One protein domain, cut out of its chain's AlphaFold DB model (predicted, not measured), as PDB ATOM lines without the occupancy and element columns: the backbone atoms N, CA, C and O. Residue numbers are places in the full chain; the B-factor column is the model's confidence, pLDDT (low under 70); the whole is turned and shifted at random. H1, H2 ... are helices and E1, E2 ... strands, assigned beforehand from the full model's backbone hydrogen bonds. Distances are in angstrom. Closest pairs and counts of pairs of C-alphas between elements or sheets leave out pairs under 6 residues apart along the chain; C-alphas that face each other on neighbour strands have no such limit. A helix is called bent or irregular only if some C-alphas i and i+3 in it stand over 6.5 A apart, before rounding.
ATOM      1  N   SER A   6     162.353 203.194 151.612       90.94
ATOM      2  CA  SER A   6     163.465 203.407 150.688       90.94
ATOM      3  C   SER A   6     163.980 204.838 150.804       90.94
ATOM      4  O   SER A   6     163.207 205.790 150.693       90.94
ATOM      5  N   VAL A   7     165.285 204.992 151.012       90.12
ATOM      6  CA  VAL A   7     165.995 206.274 151.038       90.12
ATOM      7  C   VAL A   7     167.087 206.217 149.985       90.12
ATOM      8  O   VAL A   7     167.974 205.375 150.064       90.12
ATOM      9  N   PHE A   8     166.996 207.067 148.960       90.94
ATOM     10  CA  PHE A   8     167.916 207.057 147.810       90.94
ATOM     11  C   PHE A   8     168.100 205.659 147.177       90.94
ATOM     12  O   PHE A   8     169.196 205.270 146.774       90.94
ATOM     13  N   GLY A   9     167.018 204.872 147.127       87.75
ATOM     14  CA  GLY A   9     167.029 203.507 146.592       87.75
ATOM     15  C   GLY A   9     167.613 202.449 147.536       87.75
ATOM     16  O   GLY A   9     167.790 201.307 147.118       87.75
ATOM     17  N   MET A  10     167.915 202.798 148.789       91.94
ATOM     18  CA  MET A  10     168.402 201.880 149.821       91.94
ATOM     19  C   MET A  10     167.299 201.608 150.835       91.94
ATOM     20  O   MET A  10     166.664 202.534 151.339       91.94
ATOM     21  N   ASN A  11     167.059 200.333 151.124       92.50
ATOM     22  CA  ASN A  11     165.984 199.938 152.020       92.50
ATOM     23  C   ASN A  11     166.456 199.912 153.470       92.50
ATOM     24  O   ASN A  11     167.533 199.410 153.780       92.50
ATOM     25  N   THR A  12     165.605 200.387 154.372       92.19
ATOM     26  CA  THR A  12     165.804 200.223 155.809       92.19
ATOM     27  C   THR A  12     164.482 200.028 156.535       92.19
ATOM     28  O   THR A  12     163.412 200.415 156.066       92.19
ATOM     29  N   ARG A  13     164.560 199.407 157.713       92.00
ATOM     30  CA  ARG A  13     163.464 199.325 158.691       92.00
ATOM     31  C   ARG A  13     163.775 200.111 159.965       92.00
ATOM     32  O   ARG A  13     162.972 200.098 160.894       92.00
ATOM     33  N   LYS A  14     164.950 200.745 160.035       90.44
ATOM     34  CA  LYS A  14     165.463 201.426 161.222       90.44
ATOM     35  C   LYS A  14     165.358 202.933 161.042       90.44
ATOM     36  O   LYS A  14     165.917 203.505 160.110       90.44
ATOM     37  N   VAL A  15     164.644 203.561 161.967       88.94
ATOM     38  CA  VAL A  15     164.492 205.011 162.046       88.94
ATOM     39  C   VAL A  15     164.830 205.438 163.466       88.94
ATOM     40  O   VAL A  15     164.328 204.856 164.427       88.94
ATOM     41  N   LEU A  16     165.675 206.453 163.592       87.25
ATOM     42  CA  LEU A  16     165.958 207.142 164.839       87.25
ATOM     43  C   LEU A  16     165.132 208.427 164.899       87.25
ATOM     44  O   LEU A  16     165.153 209.238 163.973       87.25
ATOM     45  N   LEU A  17     164.445 208.627 166.018       81.44
ATOM     46  CA  LEU A  17     163.842 209.902 166.383       81.44
ATOM     47  C   LEU A  17     164.748 210.580 167.412       81.44
ATOM     48  O   LEU A  17     164.978 210.022 168.483       81.44
ATOM     49  N   ASN A  18     165.254 211.770 167.098       68.38
ATOM     50  CA  ASN A  18     166.088 212.552 168.006       68.38
ATOM     51  C   ASN A  18     165.529 213.973 168.138       68.38
ATOM     52  O   ASN A  18     165.568 214.702 167.151       68.38
ATOM     53  N   TYR A  19     165.029 214.329 169.333       57.44
ATOM     54  CA  TYR A  19     164.426 215.606 169.778       57.44
ATOM     55  C   TYR A  19     163.431 216.298 168.817       57.44
ATOM     56  O   TYR A  19     162.287 216.522 169.202       57.44
ATOM     57  N   ALA A  20     163.832 216.630 167.589       61.09
ATOM     58  CA  ALA A  20     163.024 217.291 166.561       61.09
ATOM     59  C   ALA A  20     163.221 216.733 165.129       61.09
ATOM     60  O   ALA A  20     162.648 217.276 164.185       61.09
ATOM     61  N   SER A  21     163.997 215.657 164.944       69.31
ATOM     62  CA  SER A  21     164.371 215.135 163.620       69.31
ATOM     63  C   SER A  21     164.219 213.617 163.516       69.31
ATOM     64  O   SER A  21     164.519 212.877 164.457       69.31
ATOM     65  N   PHE A  22     163.808 213.156 162.333       84.00
ATOM     66  CA  PHE A  22     163.785 211.744 161.954       84.00
ATOM     67  C   PHE A  22     164.997 211.416 161.083       84.00
ATOM     68  O   PHE A  22     165.286 212.134 160.123       84.00
ATOM     69  N   TRP A  23     165.663 210.311 161.399       89.62
ATOM     70  CA  TRP A  23     166.826 209.811 160.677       89.62
ATOM     71  C   TRP A  23     166.593 208.364 160.263       89.62
ATOM     72  O   TRP A  23     166.370 207.504 161.110       89.62
ATOM     73  N   ALA A  24     166.669 208.076 158.972       93.00
ATOM     74  CA  ALA A  24     166.780 206.713 158.482       93.00
ATOM     75  C   ALA A  24     168.196 206.189 158.756       93.00
ATOM     76  O   ALA A  24     169.171 206.901 158.517       93.00
ATOM     77  N   ILE A  25     168.305 204.957 159.254       93.31
ATOM     78  CA  ILE A  25     169.590 204.303 159.525       93.31
ATOM     79  C   ILE A  25     169.864 203.313 158.397       93.31
ATOM     80  O   ILE A  25     169.131 202.332 158.246       93.31
ATOM     81  N   LEU A  26     170.902 203.568 157.609       93.69
ATOM     82  CA  LEU A  26     171.367 202.692 156.541       93.69
ATOM     83  C   LEU A  26     172.550 201.870 157.057       93.69
ATOM     84  O   LEU A  26     173.617 202.410 157.353       93.69
ATOM     85  N   GLU A  27     172.335 200.566 157.198       91.25
ATOM     86  CA  GLU A  27     173.347 199.621 157.679       91.25
ATOM     87  C   GLU A  27     174.115 199.015 156.502       91.25
ATOM     88  O   GLU A  27     173.541 198.767 155.439       91.25
ATOM     89  N   GLY A  28     175.415 198.762 156.681       88.62
ATOM     90  CA  GLY A  28     176.250 198.114 155.661       88.62
ATOM     91  C   GLY A  28     176.427 198.919 154.366       88.62
ATOM     92  O   GLY A  28     176.803 198.349 153.346       88.62
ATOM     93  N   THR A  29     176.143 200.222 154.399       88.56
ATOM     94  CA  THR A  29     176.319 201.148 153.274       88.56
ATOM     95  C   THR A  29     177.354 202.199 153.656       88.56
ATOM     96  O   THR A  29     177.299 202.724 154.767       88.56
ATOM     97  N   SER A  30     178.288 202.514 152.756       89.56
ATOM     98  CA  SER A  30     179.269 203.574 152.998       89.56
ATOM     99  C   SER A  30     178.632 204.965 152.896       89.56
ATOM    100  O   SER A  30     177.642 205.162 152.187       89.56
ATOM    101  N   LEU A  31     179.202 205.952 153.592       87.38
ATOM    102  CA  LEU A  31     178.744 207.339 153.482       87.38
ATOM    103  C   LEU A  31     178.877 207.860 152.041       87.38
ATOM    104  O   LEU A  31     177.957 208.511 151.554       87.38
ATOM    105  N   ASP A  32     179.957 207.505 151.345       88.00
ATOM    106  CA  ASP A  32     180.219 207.928 149.965       88.00
ATOM    107  C   ASP A  32     179.168 207.385 148.988       88.00
ATOM    108  O   ASP A  32     178.677 208.118 148.130       88.00
ATOM    109  N   ASP A  33     178.736 206.130 149.159       90.88
ATOM    110  CA  ASP A  33     177.653 205.552 148.353       90.88
ATOM    111  C   ASP A  33     176.333 206.299 148.566       90.88
ATOM    112  O   ASP A  33     175.584 206.546 147.615       90.88
ATOM    113  N   VAL A  34     176.038 206.669 149.816       91.06
ATOM    114  CA  VAL A  34     174.843 207.448 150.159       91.06
ATOM    115  C   VAL A  34     174.923 208.849 149.560       91.06
ATOM    116  O   VAL A  34     173.931 209.327 149.008       91.06
ATOM    117  N   ILE A  35     176.091 209.490 149.633       87.75
ATOM    118  CA  ILE A  35     176.351 210.804 149.043       87.75
ATOM    119  C   ILE A  35     176.137 210.752 147.534       87.75
ATOM    120  O   ILE A  35     175.346 211.531 146.999       87.75
ATOM    121  N   HIS A  36     176.749 209.779 146.864       88.12
ATOM    122  CA  HIS A  36     176.651 209.613 145.422       88.12
ATOM    123  C   HIS A  36     175.209 209.346 144.968       88.12
ATOM    124  O   HIS A  36     174.674 210.066 144.124       88.12
ATOM    125  N   ARG A  37     174.527 208.357 145.561       88.75
ATOM    126  CA  ARG A  37     173.139 208.008 145.196       88.75
ATOM    127  C   ARG A  37     172.132 209.096 145.553       88.75
ATOM    128  O   ARG A  37     171.118 209.240 144.875       88.75
ATOM    129  N   GLY A  38     172.387 209.832 146.631       84.56
ATOM    130  CA  GLY A  38     171.541 210.929 147.088       84.56
ATOM    131  C   GLY A  38     171.760 212.247 146.346       84.56
ATOM    132  O   GLY A  38     171.011 213.200 146.594       84.56
ATOM    133  N   GLY A  39     172.768 212.315 145.464       84.38
ATOM    134  CA  GLY A  39     173.212 213.560 144.838       84.38
ATOM    135  C   GLY A  39     173.628 214.606 145.875       84.38
ATOM    136  O   GLY A  39     173.338 215.788 145.704       84.38
ATOM    137  N   LEU A  40     174.199 214.164 146.997       84.50
ATOM    138  CA  LEU A  40     174.690 215.035 148.059       84.50
ATOM    139  C   LEU A  40     176.107 215.508 147.708       84.50
ATOM    140  O   LEU A  40     176.815 214.849 146.949       84.50
ATOM    141  N   LYS A  41     176.536 216.625 148.291       79.00
ATOM    142  CA  LYS A  41     177.930 217.080 148.231       79.00
ATOM    143  C   LYS A  41     178.619 216.825 149.567       79.00
ATOM    144  O   LYS A  41     177.984 216.980 150.618       79.00
ATOM    145  N   HIS A  42     179.893 216.433 149.522       75.50
ATOM    146  CA  HIS A  42     180.726 216.406 150.720       75.50
ATOM    147  C   HIS A  42     180.819 217.812 151.296       75.50
ATOM    148  O   HIS A  42     180.911 218.792 150.563       75.50
ATOM    149  N   ARG A  43     180.774 217.904 152.620       65.25
ATOM    150  CA  ARG A  43     180.969 219.148 153.344       65.25
ATOM    151  C   ARG A  43     181.923 218.883 154.497       65.25
ATOM    152  O   ARG A  43     181.631 218.050 155.357       65.25
ATOM    153  N   ALA A  44     183.055 219.581 154.507       53.06
ATOM    154  CA  ALA A  44     183.916 219.630 155.680       53.06
ATOM    155  C   ALA A  44     183.158 220.346 156.815       53.06
ATOM    156  O   ALA A  44     182.466 221.339 156.571       53.06
ATOM    157  N   GLY A  45     183.209 219.792 158.029       47.88
ATOM    158  CA  GLY A  45     182.430 220.264 159.174       47.88
ATOM    159  C   GLY A  45     182.593 221.768 159.424       47.88
ATOM    160  O   GLY A  45     183.697 222.298 159.398       47.88
ATOM    161  N   LEU A  46     181.479 222.460 159.681       41.25
ATOM    162  CA  LEU A  46     181.462 223.898 160.002       41.25
ATOM    163  C   LEU A  46     181.783 224.215 161.471       41.25
ATOM    164  O   LEU A  46     181.785 225.369 161.877       41.25
ATOM    165  N   TYR A  47     182.081 223.193 162.257       36.19
ATOM    166  CA  TYR A  47     182.667 223.264 163.586       36.19
ATOM    167  C   TYR A  47     183.559 222.024 163.725       36.19
ATOM    168  O   TYR A  47     183.363 221.064 162.985       36.19
ATOM    169  N   ASP A  48     184.509 222.048 164.659       32.75
ATOM    170  CA  ASP A  48     185.589 221.073 164.939       32.75
ATOM    171  C   ASP A  48     185.140 219.610 165.234       32.75
ATOM    172  O   ASP A  48     185.844 218.789 165.826       32.75
ATOM    173  N   THR A  49     183.920 219.249 164.851       38.44
ATOM    174  CA  THR A  49     183.430 217.881 164.797       38.44
ATOM    175  C   THR A  49     184.048 217.199 163.585       38.44
ATOM    176  O   THR A  49     183.788 217.589 162.448       38.44
ATOM    177  N   HIS A  50     184.828 216.150 163.829       44.62
ATOM    178  CA  HIS A  50     185.448 215.266 162.837       44.62
ATOM    179  C   HIS A  50     184.416 214.438 162.026       44.62
ATOM    180  O   HIS A  50     184.718 213.349 161.540       44.62
ATOM    181  N   ASP A  51     183.188 214.937 161.892       56.44
ATOM    182  CA  ASP A  51     182.079 214.277 161.225       56.44
ATOM    183  C   ASP A  51     182.112 214.642 159.739       56.44
ATOM    184  O   ASP A  51     181.928 215.799 159.355       56.44
ATOM    185  N   ILE A  52     182.321 213.641 158.883       57.31
ATOM    186  CA  ILE A  52     182.110 213.794 157.442       57.31
ATOM    187  C   ILE A  52     180.598 213.848 157.210       57.31
ATOM    188  O   ILE A  52     179.859 212.945 157.616       57.31
ATOM    189  N   VAL A  53     180.133 214.914 156.556       73.00
ATOM    190  CA  VAL A  53     178.712 215.139 156.288       73.00
ATOM    191  C   VAL A  53     178.483 215.300 154.789       73.00
ATOM    192  O   VAL A  53     179.107 216.125 154.128       73.00
ATOM    193  N   GLY A  54     177.546 214.527 154.250       81.56
ATOM    194  CA  GLY A  54     176.946 214.754 152.943       81.56
ATOM    195  C   GLY A  54     175.727 215.656 153.071       81.56
ATOM    196  O   GLY A  54     174.841 215.360 153.873       81.56
ATOM    197  N   THR A  55     175.638 216.730 152.289       81.50
ATOM    198  CA  THR A  55     174.476 217.632 152.335       81.50
ATOM    199  C   THR A  55     173.888 217.912 150.958       81.50
ATOM    200  O   THR A  55     174.600 217.973 149.957       81.50
ATOM    201  N   ARG A  56     172.567 218.089 150.906       79.69
ATOM    202  CA  ARG A  56     171.858 218.667 149.762       79.69
ATOM    203  C   ARG A  56     170.799 219.648 150.260       79.69
ATOM    204  O   ARG A  56     169.855 219.204 150.919       79.69
ATOM    205  N   PRO A  57     170.918 220.945 149.948       70.94
ATOM    206  CA  PRO A  57     169.913 221.935 150.307       70.94
ATOM    207  C   PRO A  57     168.515 221.581 149.781       70.94
ATOM    208  O   PRO A  57     168.362 221.072 148.670       70.94
ATOM    209  N   VAL A  58     167.489 221.854 150.586       70.62
ATOM    210  CA  VAL A  58     166.070 221.645 150.246       70.62
ATOM    211  C   VAL A  58     165.271 222.935 150.375       70.62
ATOM    212  O   VAL A  58     164.410 223.202 149.542       70.62
ATOM    213  N   ALA A  59     165.524 223.725 151.418       58.78
ATOM    214  CA  ALA A  59     164.855 225.001 151.633       58.78
ATOM    215  C   ALA A  59     165.751 225.959 152.420       58.78
ATOM    216  O   ALA A  59     166.549 225.534 153.251       58.78
ATOM    217  N   LEU A  60     165.583 227.256 152.193       57.56
ATOM    218  CA  LEU A  60     166.319 228.306 152.884       57.56
ATOM    219  C   LEU A  60     165.433 228.998 153.915       57.56
ATOM    220  O   LEU A  60     164.275 229.325 153.653       57.56
ATOM    221  N   ARG A  61     166.008 229.257 155.087       52.47
ATOM    222  CA  ARG A  61     165.477 230.168 156.093       52.47
ATOM    223  C   ARG A  61     166.553 231.193 156.424       52.47
ATOM    224  O   ARG A  61     167.445 230.946 157.232       52.47
ATOM    225  N   THR A  62     166.463 232.357 155.803       47.47
ATOM    226  CA  THR A  62     167.351 233.478 156.110       47.47
ATOM    227  C   THR A  62     167.005 234.047 157.487       47.47
ATOM    228  O   THR A  62     165.828 234.220 157.812       47.47
ATOM    229  N   MET A  63     168.017 234.325 158.310       47.00
ATOM    230  CA  MET A  63     167.868 235.190 159.482       47.00
ATOM    231  C   MET A  63     168.470 236.561 159.175       47.00
ATOM    232  O   MET A  63     169.416 236.671 158.398       47.00
ATOM    233  N   SER A  64     167.950 237.608 159.812       40.94
ATOM    234  CA  SER A  64     168.344 239.014 159.610       40.94
ATOM    235  C   SER A  64     169.812 239.340 159.944       40.94
ATOM    236  O   SER A  64     170.235 240.483 159.798       40.94
ATOM    237  N   THR A  65     170.603 238.362 160.394       48.19
ATOM    238  CA  THR A  65     171.961 238.533 160.929       48.19
ATOM    239  C   THR A  65     173.077 238.063 159.988       48.19
ATOM    240  O   THR A  65     174.201 237.858 160.438       48.19
ATOM    241  N   GLY A  66     172.803 237.873 158.691       44.09
ATOM    242  CA  GLY A  66     173.814 237.393 157.730       44.09
ATOM    243  C   GLY A  66     174.179 235.911 157.901       44.09
ATOM    244  O   GLY A  66     175.187 235.450 157.371       44.09
ATOM    245  N   ILE A  67     173.353 235.173 158.647       48.59
ATOM    246  CA  ILE A  67     173.406 233.717 158.771       48.59
ATOM    247  C   ILE A  67     172.174 233.166 158.052       48.59
ATOM    248  O   ILE A  67     171.033 233.445 158.437       48.59
ATOM    249  N   ALA A  68     172.396 232.378 157.007       52.72
ATOM    250  CA  ALA A  68     171.354 231.601 156.362       52.72
ATOM    251  C   ALA A  68     171.250 230.245 157.064       52.72
ATOM    252  O   ALA A  68     172.218 229.505 157.139       52.72
ATOM    253  N   ASN A  69     170.079 229.879 157.581       58.34
ATOM    254  CA  ASN A  69     169.834 228.491 157.957       58.34
ATOM    255  C   ASN A  69     169.305 227.755 156.730       58.34
ATOM    256  O   ASN A  69     168.218 228.047 156.236       58.34
ATOM    257  N   VAL A  70     170.073 226.798 156.230       63.38
ATOM    258  CA  VAL A  70     169.707 225.961 155.092       63.38
ATOM    259  C   VAL A  70     169.141 224.652 155.606       63.38
ATOM    260  O   VAL A  70     169.858 223.806 156.135       63.38
ATOM    261  N   ARG A  71     167.847 224.432 155.407       71.44
ATOM    262  CA  ARG A  71     167.270 223.106 155.585       71.44
ATOM    263  C   ARG A  71     167.786 222.203 154.477       71.44
ATOM    264  O   ARG A  71     167.493 222.427 153.304       71.44
ATOM    265  N   SER A  72     168.523 221.174 154.859       76.12
ATOM    266  CA  SER A  72     169.190 220.242 153.956       76.12
ATOM    267  C   SER A  72     168.771 218.808 154.246       76.12
ATOM    268  O   SER A  72     168.430 218.463 155.379       76.12
ATOM    269  N   ILE A  73     168.842 217.949 153.232       85.25
ATOM    270  CA  ILE A  73     169.010 216.519 153.477       85.25
ATOM    271  C   ILE A  73     170.466 216.307 153.870       85.25
ATOM    272  O   ILE A  73     171.372 216.802 153.201       85.25
ATOM    273  N   VAL A  74     170.668 215.596 154.968       85.81
ATOM    274  CA  VAL A  74     171.954 215.372 155.615       85.81
ATOM    275  C   VAL A  74     172.191 213.872 155.706       85.81
ATOM    276  O   VAL A  74     171.307 213.145 156.158       85.81
ATOM    277  N   ALA A  75     173.376 213.423 155.301       89.06
ATOM    278  CA  ALA A  75     173.899 212.083 155.533       89.06
ATOM    279  C   ALA A  75     175.171 212.183 156.381       89.06
ATOM    280  O   ALA A  75     176.052 212.975 156.056       89.06
ATOM    281  N   ARG A  76     175.276 211.414 157.468       86.56
ATOM    282  CA  ARG A  76     176.468 211.424 158.336       86.56
ATOM    283  C   ARG A  76     176.638 210.129 159.118       86.56
ATOM    284  O   ARG A  76     175.671 209.394 159.320       86.56
ATOM    285  N   THR A  77     177.837 209.904 159.631       84.94
ATOM    286  CA  THR A  77     178.121 208.906 160.670       84.94
ATOM    287  C   THR A  77     178.029 209.582 162.036       84.94
ATOM    288  O   THR A  77     178.724 210.563 162.267       84.94
ATOM    289  N   MET A  78     177.149 209.114 162.926       74.00
ATOM    290  CA  MET A  78     176.958 209.729 164.258       74.00
ATOM    291  C   MET A  78     177.645 208.960 165.392       74.00
ATOM    292  O   MET A  78     177.624 209.398 166.540       74.00
ATOM    293  N   ASP A  79     178.182 207.781 165.095       74.12
ATOM    294  CA  ASP A  79     178.773 206.870 166.065       74.12
ATOM    295  C   ASP A  79     179.810 205.955 165.393       74.12
ATOM    296  O   ASP A  79     180.001 205.963 164.175       74.12
ATOM    297  N   ASN A  80     180.450 205.110 166.201       75.62
ATOM    298  CA  ASN A  80     181.439 204.135 165.736       75.62
ATOM    299  C   ASN A  80     180.809 202.851 165.163       75.62
ATOM    300  O   ASN A  80     181.514 201.860 164.983       75.62
ATOM    301  N   SER A  81     179.493 202.818 164.915       80.81
ATOM    302  CA  SER A  81     178.827 201.624 164.375       80.81
ATOM    303  C   SER A  81     179.057 201.438 162.874       80.81
ATOM    304  O   SER A  81     178.774 200.367 162.343       80.81
ATOM    305  N   GLY A  82     179.554 202.475 162.189       80.62
ATOM    306  CA  GLY A  82     179.704 202.492 160.733       80.62
ATOM    307  C   GLY A  82     178.382 202.667 159.980       80.62
ATOM    308  O   GLY A  82     178.365 202.586 158.755       80.62
ATOM    309  N   ASN A  83     177.274 202.908 160.687       90.69
ATOM    310  CA  ASN A  83     175.983 203.187 160.072       90.69
ATOM    311  C   ASN A  83     175.912 204.621 159.542       90.69
ATOM    312  O   ASN A  83     176.434 205.559 160.152       90.69
ATOM    313  N   VAL A  84     175.181 204.794 158.441       90.12
ATOM    314  CA  VAL A  84     174.913 206.112 157.864       90.12
ATOM    315  C   VAL A  84     173.508 206.558 158.233       90.12
ATOM    316  O   VAL A  84     172.524 205.854 158.011       90.12
ATOM    317  N   TYR A  85     173.417 207.761 158.778       91.19
ATOM    318  CA  TYR A  85     172.176 208.379 159.208       91.19
ATOM    319  C   TYR A  85     171.754 209.427 158.189       91.19
ATOM    320  O   TYR A  85     172.486 210.390 157.969       91.19
ATOM    321  N   VAL A  86     170.571 209.252 157.595       90.88
ATOM    322  CA  VAL A  86     170.024 210.153 156.569       90.88
ATOM    323  C   VAL A  86     168.736 210.803 157.056       90.88
ATOM    324  O   VAL A  86     167.791 210.110 157.425       90.88
ATOM    325  N   GLY A  87     168.670 212.130 157.040       88.31
ATOM    326  CA  GLY A  87     167.503 212.871 157.520       88.31
ATOM    327  C   GLY A  87     167.494 214.325 157.069       88.31
ATOM    328  O   GLY A  87     168.383 214.766 156.346       88.31
ATOM    329  N   CYS A  88     166.481 215.078 157.492       80.94
ATOM    330  CA  CYS A  88     166.450 216.528 157.302       80.94
ATOM    331  C   CYS A  88     167.095 217.220 158.508       80.94
ATOM    332  O   CYS A  88     166.701 216.968 159.651       80.94
ATOM    333  N   GLY A  89     168.043 218.115 158.247       73.88
ATOM    334  CA  GLY A  89     168.693 218.947 159.256       73.88
ATOM    335  C   GLY A  89     168.753 220.403 158.814       73.88
ATOM    336  O   GLY A  89     168.815 220.688 157.618       73.88
ATOM    337  N   ASP A  90     168.729 221.322 159.773       66.81
ATOM    338  CA  ASP A  90     169.034 222.725 159.509       66.81
ATOM    339  C   ASP A  90     170.562 222.896 159.612       66.81
ATOM    340  O   ASP A  90     171.168 222.572 160.632       66.81
ATOM    341  N   VAL A  91     171.188 223.345 158.526       62.94
ATOM    342  CA  VAL A  91     172.624 223.606 158.414       62.94
ATOM    343  C   VAL A  91     172.811 225.113 158.339       62.94
ATOM    344  O   VAL A  91     172.329 225.751 157.408       62.94
ATOM    345  N   SER A  92     173.472 225.702 159.331       55.81
ATOM    346  CA  SER A  92     173.763 227.135 159.308       55.81
ATOM    347  C   SER A  92     174.889 227.415 158.313       55.81
ATOM    348  O   SER A  92     176.007 226.946 158.481       55.81
ATOM    349  N   GLU A  93     174.585 228.185 157.280       52.56
ATOM    350  CA  GLU A  93     175.529 228.801 156.359       52.56
ATOM    351  C   GLU A  93     175.731 230.257 156.756       52.56
ATOM    352  O   GLU A  93     174.873 231.115 156.554       52.56
ATOM    353  N   SER A  94     176.885 230.555 157.335       44.25
ATOM    354  CA  SER A  94     177.413 231.913 157.321       44.25
ATOM    355  C   SER A  94     178.252 232.075 156.057       44.25
ATOM    356  O   SER A  94     179.115 231.229 155.804       44.25
ATOM    357  N   ARG A  95     178.095 233.183 155.312       41.38
ATOM    358  CA  ARG A  95     179.228 233.684 154.508       41.38
ATOM    359  C   ARG A  95     180.425 233.763 155.468       41.38
ATOM    360  O   ARG A  95     180.201 234.149 156.623       41.38
TER     361      ARG A  95
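What this domain is: This is residues 6 to 95 of the 272 residues of an uncharacterized protein of Stenotrophomonas maltophilia (UniProt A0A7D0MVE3). Picture one strongly twisted antiparallel sheet whose long, bent strands E5, E6 and E7 run side by side and make its length, with H1 over one face where E5 and E7 begin and E6 ends. The hairpin E2 and E3 extends the sheet beside E7, and short E4 edges it beside E5. The 90 printed residues hold E1 E2 E3 H1 E4 E5 E6 E7 along the chain, mostly strand, with the sheet ordered E2 E3 E7 E6 E5 E4. The whole is compact, radius of gyration of the C-alphas 13.2 A, yet elongated, spanning 41 by 25 by 22 A.

How they stand to each other: Start at E1, residues 10 to 12, which pairs with no named strand; its C-alpha 12 is 6.1 A from C-alpha 26 of E3, residues 21 to 26, their closest. E2, residues 15 to 18, forms a hairpin with E3, N 16 to O 23 at 2.8 A. Next find H1, residues 31 to 38, with every O i to N i+4 pair within hydrogen-bond range. E4, residues 41 to 43, opens a meander, each strand the antiparallel neighbour of the one before, with E5, 53 to 62, E6, 67 to 76, and E7, 84 to 94. Look for N 43 to O 53 at 2.9 A, N 71 to O 59 at 2.7 A and N 93 to O 68 at 2.7 A; E7 also pairs with E3, N 24 to O 86 at 2.8 A. H1 is on the sheet at a height of 7.3 A, over E6 and only just not over E5, on which 2 of its C-alphas fall; the closest C-alphas of H1 and E6 are Leu 31 and Arg 76, 6.7 A.

Where its parts are: Find C-alpha 10 at (168.402, 201.880, 149.821), where E1 begins. E3 measures 15.9 A, H1 10.3 A, E5 21.6 A and E6 22.5 A; E7 runs 25.9 A to C-alpha 94 at (177.413, 231.913, 157.321), bending by 79 degrees at residue 87.

The domain as a whole: The farthest C-alphas, Gly 28 and Ser 64, are 41.8 A apart. The printed part has no cut and no long link. Confidence is under 70 at residues 18 to 21, 43 to 52, 59 to 70 and 90 to 95.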